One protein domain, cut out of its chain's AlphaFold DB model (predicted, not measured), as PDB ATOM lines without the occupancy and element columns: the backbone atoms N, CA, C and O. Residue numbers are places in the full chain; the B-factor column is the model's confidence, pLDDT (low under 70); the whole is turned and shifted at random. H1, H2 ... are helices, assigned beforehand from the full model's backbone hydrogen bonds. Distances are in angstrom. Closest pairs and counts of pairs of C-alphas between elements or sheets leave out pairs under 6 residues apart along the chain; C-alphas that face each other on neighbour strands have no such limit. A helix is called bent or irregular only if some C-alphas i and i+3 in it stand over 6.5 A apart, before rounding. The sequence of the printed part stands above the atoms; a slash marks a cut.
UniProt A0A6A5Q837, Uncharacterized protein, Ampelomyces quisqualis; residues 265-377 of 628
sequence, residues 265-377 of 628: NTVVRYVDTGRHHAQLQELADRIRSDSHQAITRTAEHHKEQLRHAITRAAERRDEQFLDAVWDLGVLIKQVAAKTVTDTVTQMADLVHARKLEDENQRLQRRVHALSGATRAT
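AT A GLANCE: This is residues 265 to 377 of the 628 residues of an uncharacterized protein of Ampelomyces quisqualis (UniProt A0A6A5Q837). This is a long, thin helical hairpin: two long helices, H1 and H2, run opposite ways from a small turn at residues 315 to 318 and spread slowly into a very narrow V. They meet near the turn, through residues 310 to 314 of H1 and 321 to 325 of H2, and most of their length stands free of the other helix. The printed part has 113 residues with two named helices, H1 then H2, and no named strand; the class is all helix. The whole is extended, a rod spanning 89 by 23 by 6 A, with a radius of gyration of the C-alphas of 25.9 A.

IN THESE COORDINATES: H1 is residues 265 to 314, 73.0 A from first to last C-alpha, beginning with C-alpha 265 at (237.219, 212.451, 162.415). Four residues make the tight link to H2, residues 319 to 377, which is the longest helix at 86.2 A. H2 begins with C-alpha 319 at (171.522, 240.077, 137.484) and ends with C-alpha 377 at (254.196, 230.261, 159.793). Neither helix is bent or irregular.

HOW THE PARTS SIT: H1 and H2 form a helical hairpin, running opposite ways at a shallow tilt of 7 degrees. H1 touches H2 with residues 310 to 314 alone, and H2 touches H1 with residues 321 to 325 alone. Their closest C-alphas, those of Ala 313 and Phe 321, are 6.8 A apart, while the helix centres are 16.4 A apart. Residues 265 to 298 of H1 and residues 330 to 335 and 337 to 377 of H2 stand free. In H1 and H2, every O i to N i+4 pair is within hydrogen-bond range.

THE WHOLE: The two C-alphas farthest apart, those of Arg 317 and Thr 377, are 89.5 A apart. The printed part has no cut. The mean pLDDT of the printed part is 73.4, and 25 residues are under 70, among them residues 265 to 273 and 370 to 377.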
ATOM      1  N   ASN A 265     238.429 211.839 161.857       52.12
ATOM      2  CA  ASN A 265     237.219 212.451 162.415       52.12
ATOM      3  C   ASN A 265     236.705 213.651 161.599       52.12
ATOM      4  O   ASN A 265     235.508 213.942 161.598       52.12
ATOM      5  N   THR A 266     237.583 214.350 160.878       54.31
ATOM      6  CA  THR A 266     237.179 215.475 160.022       54.31
ATOM      7  C   THR A 266     236.447 214.985 158.776       54.31
ATOM      8  O   THR A 266     235.404 215.532 158.432       54.31
ATOM      9  N   VAL A 267     236.928 213.913 158.139       53.88
ATOM     10  CA  VAL A 267     236.289 213.341 156.941       53.88
ATOM     11  C   VAL A 267     234.906 212.767 157.262       53.88
ATOM     12  O   VAL A 267     233.965 213.012 156.509       53.88
ATOM     13  N   VAL A 268     234.742 212.096 158.409       56.72
ATOM     14  CA  VAL A 268     233.430 211.589 158.859       56.72
ATOM     15  C   VAL A 268     232.443 212.743 159.096       56.72
ATOM     16  O   VAL A 268     231.323 212.700 158.592       56.72
ATOM     17  N   ARG A 269     232.879 213.846 159.724       54.69
ATOM     18  CA  ARG A 269     232.038 215.046 159.916       54.69
ATOM     19  C   ARG A 269     231.628 215.734 158.605       54.69
ATOM     20  O   ARG A 269     230.517 216.261 158.517       54.69
ATOM     21  N   TYR A 270     232.477 215.724 157.575       53.59
ATOM     22  CA  TYR A 270     232.121 216.258 156.250       53.59
ATOM     23  C   TYR A 270     231.083 215.389 155.521       53.59
ATOM     24  O   TYR A 270     230.216 215.916 154.823       53.59
ATOM     25  N   VAL A 271     231.126 214.067 155.703       65.69
ATOM     26  CA  VAL A 271     230.128 213.152 155.124       65.69
ATOM     27  C   VAL A 271     228.774 213.293 155.829       65.69
ATOM     28  O   VAL A 271     227.741 213.325 155.158       65.69
ATOM     29  N   ASP A 272     228.765 213.456 157.153       68.88
ATOM     30  CA  ASP A 272     227.524 213.627 157.918       68.88
ATOM     31  C   ASP A 272     226.856 214.984 157.660       68.88
ATOM     32  O   ASP A 272     225.641 215.050 157.464       68.88
ATOM     33  N   THR A 273     227.628 216.068 157.537       66.00
ATOM     34  CA  THR A 273     227.082 217.386 157.149       66.00
ATOM     35  C   THR A 273     226.493 217.381 155.736       66.00
ATOM     36  O   THR A 273     225.428 217.963 155.520       66.00
ATOM     37  N   GLY A 274     227.108 216.664 154.788       73.06
ATOM     38  CA  GLY A 274     226.542 216.465 153.451       73.06
ATOM     39  C   GLY A 274     225.204 215.714 153.469       73.06
ATOM     40  O   GLY A 274     224.265 216.109 152.776       73.06
ATOM     41  N   ARG A 275     225.077 214.675 154.307       77.81
ATOM     42  CA  ARG A 275     223.813 213.935 154.490       77.81
ATOM     43  C   ARG A 275     222.724 214.791 155.129       77.81
ATOM     44  O   ARG A 275     221.593 214.767 154.651       77.81
ATOM     45  N   HIS A 276     223.056 215.577 156.151       68.19
ATOM     46  CA  HIS A 276     222.098 216.491 156.775       68.19
ATOM     47  C   HIS A 276     221.628 217.587 155.812       68.19
ATOM     48  O   HIS A 276     220.443 217.912 155.791       68.19
ATOM     49  N   HIS A 277     222.515 218.113 154.962       68.06
ATOM     50  CA  HIS A 277     222.124 219.082 153.939       68.06
ATOM     51  C   HIS A 277     221.166 218.468 152.905       68.06
ATOM     52  O   HIS A 277     220.148 219.076 152.580       68.06
ATOM     53  N   ALA A 278     221.428 217.234 152.457       74.00
ATOM     54  CA  ALA A 278     220.527 216.512 151.557       74.00
ATOM     55  C   ALA A 278     219.148 216.243 152.192       74.00
ATOM     56  O   ALA A 278     218.128 216.447 151.542       74.00
ATOM     57  N   GLN A 279     219.103 215.862 153.475       80.75
ATOM     58  CA  GLN A 279     217.848 215.659 154.215       80.75
ATOM     59  C   GLN A 279     217.047 216.957 154.387       80.75
ATOM     60  O   GLN A 279     215.828 216.954 154.235       80.75
ATOM     61  N   LEU A 280     217.716 218.078 154.681       71.00
ATOM     62  CA  LEU A 280     217.063 219.387 154.778       71.00
ATOM     63  C   LEU A 280     216.526 219.860 153.424       71.00
ATOM     64  O   LEU A 280     215.445 220.446 153.371       71.00
ATOM     65  N   GLN A 281     217.251 219.587 152.339       76.56
ATOM     66  CA  GLN A 281     216.795 219.894 150.988       76.56
ATOM     67  C   GLN A 281     215.550 219.072 150.627       76.56
ATOM     68  O   GLN A 281     214.559 219.631 150.164       76.56
ATOM     69  N   GLU A 282     215.561 217.773 150.929       83.31
ATOM     70  CA  GLU A 282     214.415 216.889 150.715       83.31
ATOM     71  C   GLU A 282     213.192 217.318 151.544       83.31
ATOM     72  O   GLU A 282     212.071 217.337 151.033       83.31
ATOM     73  N   LEU A 283     213.388 217.730 152.802       78.81
ATOM     74  CA  LEU A 283     212.321 218.285 153.641       78.81
ATOM     75  C   LEU A 283     211.748 219.576 153.035       78.81
ATOM     76  O   LEU A 283     210.531 219.740 152.969       78.81
ATOM     77  N   ALA A 284     212.607 220.482 152.558       70.69
ATOM     78  CA  ALA A 284     212.183 221.731 151.931       70.69
ATOM     79  C   ALA A 284     211.414 221.500 150.619       70.69
ATOM     80  O   ALA A 284     210.477 222.243 150.315       70.69
ATOM     81  N   ASP A 285     211.789 220.480 149.844       81.25
ATOM     82  CA  ASP A 285     211.079 220.086 148.626       81.25
ATOM     83  C   ASP A 285     209.715 219.449 148.953       81.25
ATOM     84  O   ASP A 285     208.718 219.776 148.302       81.25
ATOM     85  N   ARG A 286     209.624 218.630 150.014       85.50
ATOM     86  CA  ARG A 286     208.342 218.094 150.513       85.50
ATOM     87  C   ARG A 286     207.411 219.196 151.002       85.50
ATOM     88  O   ARG A 286     206.271 219.243 150.561       85.50
ATOM     89  N   ILE A 287     207.895 220.128 151.827       73.81
ATOM     90  CA  ILE A 287     207.086 221.257 152.318       73.81
ATOM     91  C   ILE A 287     206.574 222.107 151.149       73.81
ATOM     92  O   ILE A 287     205.407 222.503 151.145       73.81
ATOM     93  N   ARG A 288     207.409 222.348 150.125       74.44
ATOM     94  CA  ARG A 288     206.985 223.044 148.899       74.44
ATOM     95  C   ARG A 288     205.897 222.272 148.157       74.44
ATOM     96  O   ARG A 288     204.884 222.869 147.807       74.44
ATOM     97  N   SER A 289     206.074 220.966 147.957       85.00
ATOM     98  CA  SER A 289     205.069 220.100 147.325       85.00
ATOM     99  C   SER A 289     203.746 220.097 148.099       85.00
ATOM    100  O   SER A 289     202.689 220.311 147.506       85.00
ATOM    101  N   ASP A 290     203.793 219.915 149.417       80.31
ATOM    102  CA  ASP A 290     202.607 219.828 150.272       80.31
ATOM    103  C   ASP A 290     201.856 221.158 150.321       80.31
ATOM    104  O   ASP A 290     200.632 221.184 150.186       80.31
ATOM    105  N   SER A 291     202.584 222.276 150.406       67.88
ATOM    106  CA  SER A 291     202.000 223.620 150.334       67.88
ATOM    107  C   SER A 291     201.326 223.854 148.983       67.88
ATOM    108  O   SER A 291     200.191 224.326 148.924       67.88
ATOM    109  N   HIS A 292     201.979 223.457 147.886       75.25
ATOM    110  CA  HIS A 292     201.420 223.594 146.543       75.25
ATOM    111  C   HIS A 292     200.162 222.731 146.364       75.25
ATOM    112  O   HIS A 292     199.173 223.187 145.784       75.25
ATOM    113  N   GLN A 293     200.154 221.504 146.897       82.00
ATOM    114  CA  GLN A 293     198.971 220.645 146.891       82.00
ATOM    115  C   GLN A 293     197.842 221.217 147.749       82.00
ATOM    116  O   GLN A 293     196.691 221.192 147.316       82.00
ATOM    117  N   ALA A 294     198.143 221.757 148.933       74.12
ATOM    118  CA  ALA A 294     197.151 222.375 149.808       74.12
ATOM    119  C   ALA A 294     196.488 223.587 149.137       74.12
ATOM    120  O   ALA A 294     195.260 223.662 149.108       74.12
ATOM    121  N   ILE A 295     197.284 224.467 148.518       72.81
ATOM    122  CA  ILE A 295     196.798 225.617 147.737       72.81
ATOM    123  C   ILE A 295     195.939 225.149 146.555       72.81
ATOM    124  O   ILE A 295     194.876 225.706 146.293       72.81
ATOM    125  N   THR A 296     196.359 224.094 145.854       79.25
ATOM    126  CA  THR A 296     195.594 223.564 144.714       79.25
ATOM    127  C   THR A 296     194.250 222.983 145.163       79.25
ATOM    128  O   THR A 296     193.226 223.229 144.529       79.25
ATOM    129  N   ARG A 297     194.219 222.254 146.288       81.44
ATOM    130  CA  ARG A 297     192.983 221.681 146.848       81.44
ATOM    131  C   ARG A 297     192.016 222.760 147.331       81.44
ATOM    132  O   ARG A 297     190.821 222.642 147.074       81.44
ATOM    133  N   THR A 298     192.498 223.805 148.003       72.62
ATOM    134  CA  THR A 298     191.641 224.923 148.434       72.62
ATOM    135  C   THR A 298     191.131 225.731 147.246       72.62
ATOM    136  O   THR A 298     189.953 226.084 147.224       72.62
ATOM    137  N   ALA A 299     191.958 225.949 146.220       74.31
ATOM    138  CA  ALA A 299     191.540 226.606 144.984       74.31
ATOM    139  C   ALA A 299     190.445 225.817 144.245       74.31
ATOM    140  O   ALA A 299     189.422 226.399 143.882       74.31
ATOM    141  N   GLU A 300     190.605 224.500 144.070       79.88
ATOM    142  CA  GLU A 300     189.567 223.657 143.457       79.88
ATOM    143  C   GLU A 300     188.297 223.596 144.321       79.88
ATOM    144  O   GLU A 300     187.190 223.665 143.789       79.88
ATOM    145  N   HIS A 301     188.422 223.570 145.653       80.06
ATOM    146  CA  HIS A 301     187.257 223.619 146.538       80.06
ATOM    147  C   HIS A 301     186.475 224.936 146.401       80.06
ATOM    148  O   HIS A 301     185.251 224.914 146.263       80.06
ATOM    149  N   HIS A 302     187.160 226.083 146.385       76.19
ATOM    150  CA  HIS A 302     186.517 227.386 146.187       76.19
ATOM    151  C   HIS A 302     185.909 227.528 144.793       76.19
ATOM    152  O   HIS A 302     184.814 228.068 144.656       76.19
ATOM    153  N   LYS A 303     186.575 227.004 143.761       82.31
ATOM    154  CA  LYS A 303     186.052 226.959 142.391       82.31
ATOM    155  C   LYS A 303     184.750 226.161 142.309       82.31
ATOM    156  O   LYS A 303     183.809 226.615 141.661       82.31
ATOM    157  N   GLU A 304     184.659 225.025 142.997       79.75
ATOM    158  CA  GLU A 304     183.438 224.214 143.025       79.75
ATOM    159  C   GLU A 304     182.317 224.884 143.842       79.75
ATOM    160  O   GLU A 304     181.159 224.903 143.419       79.75
ATOM    161  N   GLN A 305     182.652 225.539 144.961       76.56
ATOM    162  CA  GLN A 305     181.696 226.367 145.709       76.56
ATOM    163  C   GLN A 305     181.149 227.528 144.861       76.56
ATOM    164  O   GLN A 305     179.941 227.779 144.875       76.56
ATOM    165  N   LEU A 306     182.013 228.202 144.094       76.94
ATOM    166  CA  LEU A 306     181.641 229.272 143.164       76.94
ATOM    167  C   LEU A 306     180.734 228.755 142.050       76.94
ATOM    168  O   LEU A 306     179.699 229.363 141.793       76.94
ATOM    169  N   ARG A 307     181.054 227.605 141.441       79.88
ATOM    170  CA  ARG A 307     180.175 226.959 140.453       79.88
ATOM    171  C   ARG A 307     178.785 226.710 141.027       79.88
ATOM    172  O   ARG A 307     177.804 227.140 140.431       79.88
ATOM    173  N   HIS A 308     178.688 226.116 142.216       79.12
ATOM    174  CA  HIS A 308     177.397 225.877 142.866       79.12
ATOM    175  C   HIS A 308     176.640 227.156 143.249       79.12
ATOM    176  O   HIS A 308     175.410 227.127 143.334       79.12
ATOM    177  N   ALA A 309     177.336 228.255 143.544       71.38
ATOM    178  CA  ALA A 309     176.709 229.548 143.807       71.38
ATOM    179  C   ALA A 309     176.178 230.185 142.512       71.38
ATOM    180  O   ALA A 309     175.034 230.633 142.484       71.38
ATOM    181  N   ILE A 310     176.968 230.144 141.433       75.00
ATOM    182  CA  ILE A 310     176.595 230.651 140.106       75.00
ATOM    183  C   ILE A 310     175.390 229.886 139.556       75.00
ATOM    184  O   ILE A 310     174.422 230.516 139.144       75.00
ATOM    185  N   THR A 311     175.391 228.547 139.606       79.00
ATOM    186  CA  THR A 311     174.252 227.738 139.138       79.00
ATOM    187  C   THR A 311     172.966 228.101 139.885       79.00
ATOM    188  O   THR A 311     171.943 228.356 139.257       79.00
ATOM    189  N   ARG A 312     173.030 228.232 141.221       73.19
ATOM    190  CA  ARG A 312     171.867 228.593 142.054       73.19
ATOM    191  C   ARG A 312     171.332 230.002 141.800       73.19
ATOM    192  O   ARG A 312     170.162 230.257 142.070       73.19
ATOM    193  N   ALA A 313     172.168 230.922 141.332       66.25
ATOM    194  CA  ALA A 313     171.746 232.280 141.013       66.25
ATOM    195  C   ALA A 313     171.277 232.450 139.571       66.25
ATOM    196  O   ALA A 313     170.313 233.175 139.333       66.25
ATOM    197  N   ALA A 314     171.885 231.728 138.627       71.88
ATOM    198  CA  ALA A 314     171.405 231.645 137.253       71.88
ATOM    199  C   ALA A 314     169.960 231.115 137.200       71.88
ATOM    200  O   ALA A 314     169.135 231.638 136.455       71.88
ATOM    201  N   GLU A 315     169.617 230.156 138.067       77.19
ATOM    202  CA  GLU A 315     168.244 229.661 138.246       77.19
ATOM    203  C   GLU A 315     167.262 230.733 138.758       77.19
ATOM    204  O   GLU A 315     166.063 230.638 138.502       77.19
ATOM    205  N   ARG A 316     167.750 231.770 139.454       75.50
ATOM    206  CA  ARG A 316     166.929 232.851 140.032       75.50
ATOM    207  C   ARG A 316     166.839 234.104 139.158       75.50
ATOM    208  O   ARG A 316     166.022 234.964 139.462       75.50
ATOM    209  N   ARG A 317     167.627 234.194 138.076       74.06
ATOM    210  CA  ARG A 317     167.731 235.367 137.179       74.06
ATOM    211  C   ARG A 317     168.018 236.697 137.902       74.06
ATOM    212  O   ARG A 317     167.558 237.746 137.465       74.06
ATOM    213  N   ASP A 318     168.791 236.664 138.984       73.69
ATOM    214  CA  ASP A 318     169.228 237.880 139.680       73.69
ATOM    215  C   ASP A 318     170.508 238.432 139.030       73.69
ATOM    216  O   ASP A 318     171.616 237.984 139.332       73.69
ATOM    217  N   GLU A 319     170.375 239.420 138.141       74.62
ATOM    218  CA  GLU A 319     171.522 240.077 137.484       74.62
ATOM    219  C   GLU A 319     172.461 240.756 138.497       74.62
ATOM    220  O   GLU A 319     173.679 240.656 138.376       74.62
ATOM    221  N   GLN A 320     171.914 241.323 139.578       72.31
ATOM    222  CA  GLN A 320     172.705 241.931 140.658       72.31
ATOM    223  C   GLN A 320     173.594 240.922 141.400       72.31
ATOM    224  O   GLN A 320     174.643 241.281 141.932       72.31
ATOM    225  N   PHE A 321     173.199 239.646 141.438       75.12
ATOM    226  CA  PHE A 321     174.029 238.603 142.036       75.12
ATOM    227  C   PHE A 321     175.195 238.223 141.122       75.12
ATOM    228  O   PHE A 321     176.285 237.935 141.614       75.12
ATOM    229  N   LEU A 322     174.989 238.219 139.801       73.31
ATOM    230  CA  LEU A 322     176.044 237.895 138.840       73.31
ATOM    231  C   LEU A 322     177.165 238.946 138.861       73.31
ATOM    232  O   LEU A 322     178.333 238.555 138.892       73.31
ATOM    233  N   ASP A 323     176.824 240.234 138.967       73.81
ATOM    234  CA  ASP A 323     177.811 241.311 139.140       73.81
ATOM    235  C   ASP A 323     178.565 241.188 140.475       73.81
ATOM    236  O   ASP A 323     179.795 241.226 140.505       73.81
ATOM    237  N   ALA A 324     177.865 240.905 141.582       71.94
ATOM    238  CA  ALA A 324     178.511 240.699 142.882       71.94
ATOM    239  C   ALA A 324     179.460 239.480 142.902       71.94
ATOM    240  O   ALA A 324     180.494 239.497 143.574       71.94
ATOM    241  N   VAL A 325     179.134 238.410 142.166       75.56
ATOM    242  CA  VAL A 325     180.019 237.245 142.009       75.56
ATOM    243  C   VAL A 325     181.233 237.578 141.145       75.56
ATOM    244  O   VAL A 325     182.331 237.098 141.443       75.56
ATOM    245  N   TRP A 326     181.065 238.399 140.108       77.88
ATOM    246  CA  TRP A 326     182.177 238.875 139.294       77.88
ATOM    247  C   TRP A 326     183.155 239.715 140.125       77.88
ATOM    248  O   TRP A 326     184.351 239.413 140.147       77.88
ATOM    249  N   ASP A 327     182.646 240.679 140.893       74.56
ATOM    250  CA  ASP A 327     183.449 241.527 141.779       74.56
ATOM    251  C   ASP A 327     184.168 240.712 142.860       74.56
ATOM    252  O   ASP A 327     185.360 240.912 143.114       74.56
ATOM    253  N   LEU A 328     183.495 239.713 143.444       76.19
ATOM    254  CA  LEU A 328     184.122 238.784 144.384       76.19
ATOM    255  C   LEU A 328     185.230 237.954 143.714       76.19
ATOM    256  O   LEU A 328     186.280 237.727 144.316       76.19
ATOM    257  N   GLY A 329     185.033 237.525 142.465       78.75
ATOM    258  CA  GLY A 329     186.050 236.827 141.676       78.75
ATOM    259  C   GLY A 329     187.292 237.688 141.424       78.75
ATOM    260  O   GLY A 329     188.418 237.203 141.567       78.75
ATOM    261  N   VAL A 330     187.102 238.975 141.115       78.31
ATOM    262  CA  VAL A 330     188.194 239.951 140.970       78.31
ATOM    263  C   VAL A 330     188.918 240.157 142.302       78.31
ATOM    264  O   VAL A 330     190.150 240.098 142.334       78.31
ATOM    265  N   LEU A 331     188.180 240.312 143.405       74.31
ATOM    266  CA  LEU A 331     188.745 240.492 144.742       74.31
ATOM    267  C   LEU A 331     189.573 239.275 145.178       74.31
ATOM    268  O   LEU A 331     190.713 239.431 145.608       74.31
ATOM    269  N   ILE A 332     189.050 238.055 145.015       74.75
ATOM    270  CA  ILE A 332     189.770 236.816 145.352       74.75
ATOM    271  C   ILE A 332     191.050 236.702 144.520       74.75
ATOM    272  O   ILE A 332     192.099 236.342 145.057       74.75
ATOM    273  N   LYS A 333     190.998 237.048 143.228       75.75
ATOM    274  CA  LYS A 333     192.176 237.028 142.353       75.75
ATOM    275  C   LYS A 333     193.230 238.047 142.793       75.75
ATOM    276  O   LYS A 333     194.414 237.718 142.794       75.75
ATOM    277  N   GLN A 334     192.819 239.249 143.196       74.00
ATOM    278  CA  GLN A 334     193.725 240.278 143.717       74.00
ATOM    279  C   GLN A 334     194.326 239.890 145.070       74.00
ATOM    280  O   GLN A 334     195.537 240.014 145.251       74.00
ATOM    281  N   VAL A 335     193.512 239.374 145.996       72.75
ATOM    282  CA  VAL A 335     193.982 238.908 147.305       72.75
ATOM    283  C   VAL A 335     194.978 237.772 147.117       72.75
ATOM    284  O   VAL A 335     196.080 237.886 147.635       72.75
ATOM    285  N   ALA A 336     194.656 236.752 146.314       69.94
ATOM    286  CA  ALA A 336     195.556 235.631 146.044       69.94
ATOM    287  C   ALA A 336     196.863 236.077 145.371       69.94
ATOM    288  O   ALA A 336     197.937 235.631 145.770       69.94
ATOM    289  N   ALA A 337     196.804 236.990 144.394       71.44
ATOM    290  CA  ALA A 337     198.003 237.543 143.766       71.44
ATOM    291  C   ALA A 337     198.883 238.292 144.779       71.44
ATOM    292  O   ALA A 337     200.105 238.128 144.777       71.44
ATOM    293  N   LYS A 338     198.269 239.062 145.685       81.62
ATOM    294  CA  LYS A 338     198.981 239.753 146.760       81.62
ATOM    295  C   LYS A 338     199.597 238.766 147.752       81.62
ATOM    296  O   LYS A 338     200.787 238.865 148.012       81.62
ATOM    297  N   THR A 339     198.855 237.758 148.224       76.69
ATOM    298  CA  THR A 339     199.399 236.759 149.164       76.69
ATOM    299  C   THR A 339     200.549 235.967 148.545       76.69
ATOM    300  O   THR A 339     201.541 235.696 149.216       76.69
ATOM    301  N   VAL A 340     200.465 235.623 147.255       72.12
ATOM    302  CA  VAL A 340     201.563 234.953 146.541       72.12
ATOM    303  C   VAL A 340     202.777 235.876 146.432       72.12
ATOM    304  O   VAL A 340     203.896 235.436 146.669       72.12
ATOM    305  N   THR A 341     202.578 237.159 146.137       74.44
ATOM    306  CA  THR A 341     203.686 238.123 146.050       74.44
ATOM    307  C   THR A 341     204.353 238.326 147.413       74.44
ATOM    308  O   THR A 341     205.577 238.247 147.510       74.44
ATOM    309  N   ASP A 342     203.566 238.499 148.476       75.62
ATOM    310  CA  ASP A 342     204.066 238.686 149.842       75.62
ATOM    311  C   ASP A 342     204.826 237.439 150.330       75.62
ATOM    312  O   ASP A 342     205.931 237.554 150.857       75.62
ATOM    313  N   THR A 343     204.299 236.233 150.081       69.75
ATOM    314  CA  THR A 343     204.966 234.972 150.462       69.75
ATOM    315  C   THR A 343     206.239 234.708 149.654       69.75
ATOM    316  O   THR A 343     207.237 234.267 150.220       69.75
ATOM    317  N   VAL A 344     206.257 235.018 148.352       71.44
ATOM    318  CA  VAL A 344     207.471 234.921 147.521       71.44
ATOM    319  C   VAL A 344     208.535 235.914 147.986       71.44
ATOM    320  O   VAL A 344     209.710 235.554 148.042       71.44
ATOM    321  N   THR A 345     208.138 237.129 148.368       75.50
ATOM    322  CA  THR A 345     209.063 238.144 148.894       75.50
ATOM    323  C   THR A 345     209.650 237.694 150.235       75.50
ATOM    324  O   THR A 345     210.867 237.661 150.380       75.50
ATOM    325  N   GLN A 346     208.819 237.200 151.162       74.88
ATOM    326  CA  GLN A 346     209.284 236.624 152.431       74.88
ATOM    327  C   GLN A 346     210.233 235.432 152.226       74.88
ATOM    328  O   GLN A 346     211.251 235.316 152.906       74.88
ATOM    329  N   MET A 347     209.938 234.544 151.270       66.19
ATOM    330  CA  MET A 347     210.837 233.438 150.931       66.19
ATOM    331  C   MET A 347     212.166 233.929 150.349       66.19
ATOM    332  O   MET A 347     213.209 233.360 150.670       66.19
ATOM    333  N   ALA A 348     212.151 234.968 149.510       66.88
ATOM    334  CA  ALA A 348     213.366 235.564 148.963       66.88
ATOM    335  C   ALA A 348     214.239 236.181 150.068       66.88
ATOM    336  O   ALA A 348     215.449 235.943 150.079       66.88
ATOM    337  N   ASP A 349     213.629 236.873 151.034       76.88
ATOM    338  CA  ASP A 349     214.326 237.450 152.187       76.88
ATOM    339  C   ASP A 349     214.952 236.364 153.075       76.88
ATOM    340  O   ASP A 349     216.123 236.464 153.443       76.88
ATOM    341  N   LEU A 350     214.229 235.269 153.346       76.88
ATOM    342  CA  LEU A 350     214.763 234.127 154.101       76.88
ATOM    343  C   LEU A 350     215.926 233.435 153.376       76.88
ATOM    344  O   LEU A 350     216.922 233.065 154.003       76.88
ATOM    345  N   VAL A 351     215.835 233.272 152.052       74.69
ATOM    346  CA  VAL A 351     216.936 232.727 151.239       74.69
ATOM    347  C   VAL A 351     218.142 233.667 151.266       74.69
ATOM    348  O   VAL A 351     219.278 233.199 151.374       74.69
ATOM    349  N   HIS A 352     217.921 234.982 151.207       74.94
ATOM    350  CA  HIS A 352     219.003 235.955 151.281       74.94
ATOM    351  C   HIS A 352     219.680 235.958 152.657       74.94
ATOM    352  O   HIS A 352     220.913 235.926 152.712       74.94
ATOM    353  N   ALA A 353     218.904 235.929 153.743       74.00
ATOM    354  CA  ALA A 353     219.412 235.844 155.110       74.00
ATOM    355  C   ALA A 353     220.268 234.585 155.315       74.00
ATOM    356  O   ALA A 353     221.392 234.671 155.805       74.00
ATOM    357  N   ARG A 354     219.798 233.427 154.831       77.38
ATOM    358  CA  ARG A 354     220.550 232.168 154.913       77.38
ATOM    359  C   ARG A 354     221.856 232.205 154.116       77.38
ATOM    360  O   ARG A 354     222.876 231.706 154.576       77.38
ATOM    361  N   LYS A 355     221.854 232.846 152.943       74.44
ATOM    362  CA  LYS A 355     223.075 233.046 152.150       74.44
ATOM    363  C   LYS A 355     224.104 233.910 152.888       74.44
ATOM    364  O   LYS A 355     225.295 233.610 152.828       74.44
ATOM    365  N   LEU A 356     223.661 234.962 153.580       77.00
ATOM    366  CA  LEU A 356     224.541 235.799 154.404       77.00
ATOM    367  C   LEU A 356     225.117 235.012 155.588       77.00
ATOM    368  O   LEU A 356     226.296 235.164 155.904       77.00
ATOM    369  N   GLU A 357     224.327 234.132 156.201       78.69
ATOM    370  CA  GLU A 357     224.790 233.246 157.272       78.69
ATOM    371  C   GLU A 357     225.859 232.253 156.780       78.69
ATOM    372  O   GLU A 357     226.920 232.131 157.398       78.69
ATOM    373  N   ASP A 358     225.648 231.620 155.622       77.19
ATOM    374  CA  ASP A 358     226.632 230.728 154.993       77.19
ATOM    375  C   ASP A 358     227.943 231.464 154.650       77.19
ATOM    376  O   ASP A 358     229.045 230.934 154.852       77.19
ATOM    377  N   GLU A 359     227.850 232.699 154.142       72.19
ATOM    378  CA  GLU A 359     229.011 233.555 153.874       72.19
ATOM    379  C   GLU A 359     229.747 233.935 155.165       72.19
ATOM    380  O   GLU A 359     230.979 233.857 155.203       72.19
ATOM    381  N   ASN A 360     229.022 234.253 156.238       75.56
ATOM    382  CA  ASN A 360     229.606 234.562 157.541       75.56
ATOM    383  C   ASN A 360     230.333 233.342 158.136       75.56
ATOM    384  O   ASN A 360     231.512 233.422 158.480       75.56
ATOM    385  N   GLN A 361     229.712 232.157 158.119       78.31
ATOM    386  CA  GLN A 361     230.362 230.908 158.541       78.31
ATOM    387  C   GLN A 361     231.593 230.568 157.686       78.31
ATOM    388  O   GLN A 361     232.573 229.984 158.164       78.31
ATOM    389  N   ARG A 362     231.570 230.889 156.388       77.56
ATOM    390  CA  ARG A 362     232.732 230.730 155.505       77.56
ATOM    391  C   ARG A 362     233.849 231.713 155.865       77.56
ATOM    392  O   ARG A 362     235.016 231.321 155.833       77.56
ATOM    393  N   LEU A 363     233.516 232.961 156.194       73.00
ATOM    394  CA  LEU A 363     234.478 233.971 156.638       73.00
ATOM    395  C   LEU A 363     235.100 233.592 157.983       73.00
ATOM    396  O   LEU A 363     236.324 233.566 158.068       73.00
ATOM    397  N   GLN A 364     234.307 233.179 158.971       75.19
ATOM    398  CA  GLN A 364     234.804 232.686 160.260       75.19
ATOM    399  C   GLN A 364     235.773 231.507 160.089       75.19
ATOM    400  O   GLN A 364     236.867 231.504 160.652       75.19
ATOM    401  N   ARG A 365     235.435 230.536 159.226       81.62
ATOM    402  CA  ARG A 365     236.346 229.429 158.890       81.62
ATOM    403  C   ARG A 365     237.648 229.910 158.251       81.62
ATOM    404  O   ARG A 365     238.707 229.376 158.571       81.62
ATOM    405  N   ARG A 366     237.602 230.917 157.370       76.00
ATOM    406  CA  ARG A 366     238.813 231.516 156.780       76.00
ATOM    407  C   ARG A 366     239.643 232.271 157.811       76.00
ATOM    408  O   ARG A 366     240.857 232.151 157.756       76.00
ATOM    409  N   VAL A 367     239.019 233.011 158.726       79.31
ATOM    410  CA  VAL A 367     239.717 233.718 159.810       79.31
ATOM    411  C   VAL A 367     240.425 232.720 160.721       79.31
ATOM    412  O   VAL A 367     241.617 232.874 160.956       79.31
ATOM    413  N   HIS A 368     239.758 231.640 161.140       74.69
ATOM    414  CA  HIS A 368     240.407 230.580 161.917       74.69
ATOM    415  C   HIS A 368     241.538 229.888 161.154       74.69
ATOM    416  O   HIS A 368     242.600 229.653 161.723       74.69
ATOM    417  N   ALA A 369     241.341 229.584 159.868       72.19
ATOM    418  CA  ALA A 369     242.383 228.977 159.046       72.19
ATOM    419  C   ALA A 369     243.588 229.911 158.861       72.19
ATOM    420  O   ALA A 369     244.721 229.451 158.936       72.19
ATOM    421  N   LEU A 370     243.353 231.210 158.652       69.56
ATOM    422  CA  LEU A 370     244.410 232.214 158.563       69.56
ATOM    423  C   LEU A 370     245.112 232.389 159.903       69.56
ATOM    424  O   LEU A 370     246.325 232.337 159.924       69.56
ATOM    425  N   SER A 371     244.390 232.503 161.018       68.38
ATOM    426  CA  SER A 371     244.983 232.584 162.358       68.38
ATOM    427  C   SER A 371     245.844 231.354 162.676       68.38
ATOM    428  O   SER A 371     246.975 231.494 163.140       68.38
ATOM    429  N   GLY A 372     245.360 230.154 162.338       68.56
ATOM    430  CA  GLY A 372     246.124 228.915 162.463       68.56
ATOM    431  C   GLY A 372     247.349 228.874 161.547       68.56
ATOM    432  O   GLY A 372     248.419 228.470 161.989       68.56
ATOM    433  N   ALA A 373     247.220 229.333 160.298       64.62
ATOM    434  CA  ALA A 373     248.337 229.435 159.366       64.62
ATOM    435  C   ALA A 373     249.374 230.453 159.847       64.62
ATOM    436  O   ALA A 373     250.544 230.109 159.880       64.62
ATOM    437  N   THR A 374     248.965 231.643 160.296       64.19
ATOM    438  CA  THR A 374     249.857 232.668 160.850       64.19
ATOM    439  C   THR A 374     250.593 232.135 162.073       64.19
ATOM    440  O   THR A 374     251.808 232.259 162.141       64.19
ATOM    441  N   ARG A 375     249.895 231.463 162.998       65.62
ATOM    442  CA  ARG A 375     250.520 230.827 164.169       65.62
ATOM    443  C   ARG A 375     251.486 229.698 163.777       65.62
ATOM    444  O   ARG A 375     252.472 229.487 164.465       65.62
ATOM    445  N   ALA A 376     251.234 228.994 162.673       61.75
ATOM    446  CA  ALA A 376     252.137 227.966 162.154       61.75
ATOM    447  C   ALA A 376     253.327 228.537 161.358       61.75
ATOM    448  O   ALA A 376     254.403 227.949 161.382       61.75
ATOM    449  N   THR A 377     253.154 229.653 160.641       56.97
ATOM    450  CA  THR A 377     254.196 230.261 159.793       56.97
ATOM    451  C   THR A 377     255.099 231.226 160.539       56.97
ATOM    452  O   THR A 377     256.244 231.383 160.141       56.97
TER     453      THR A 377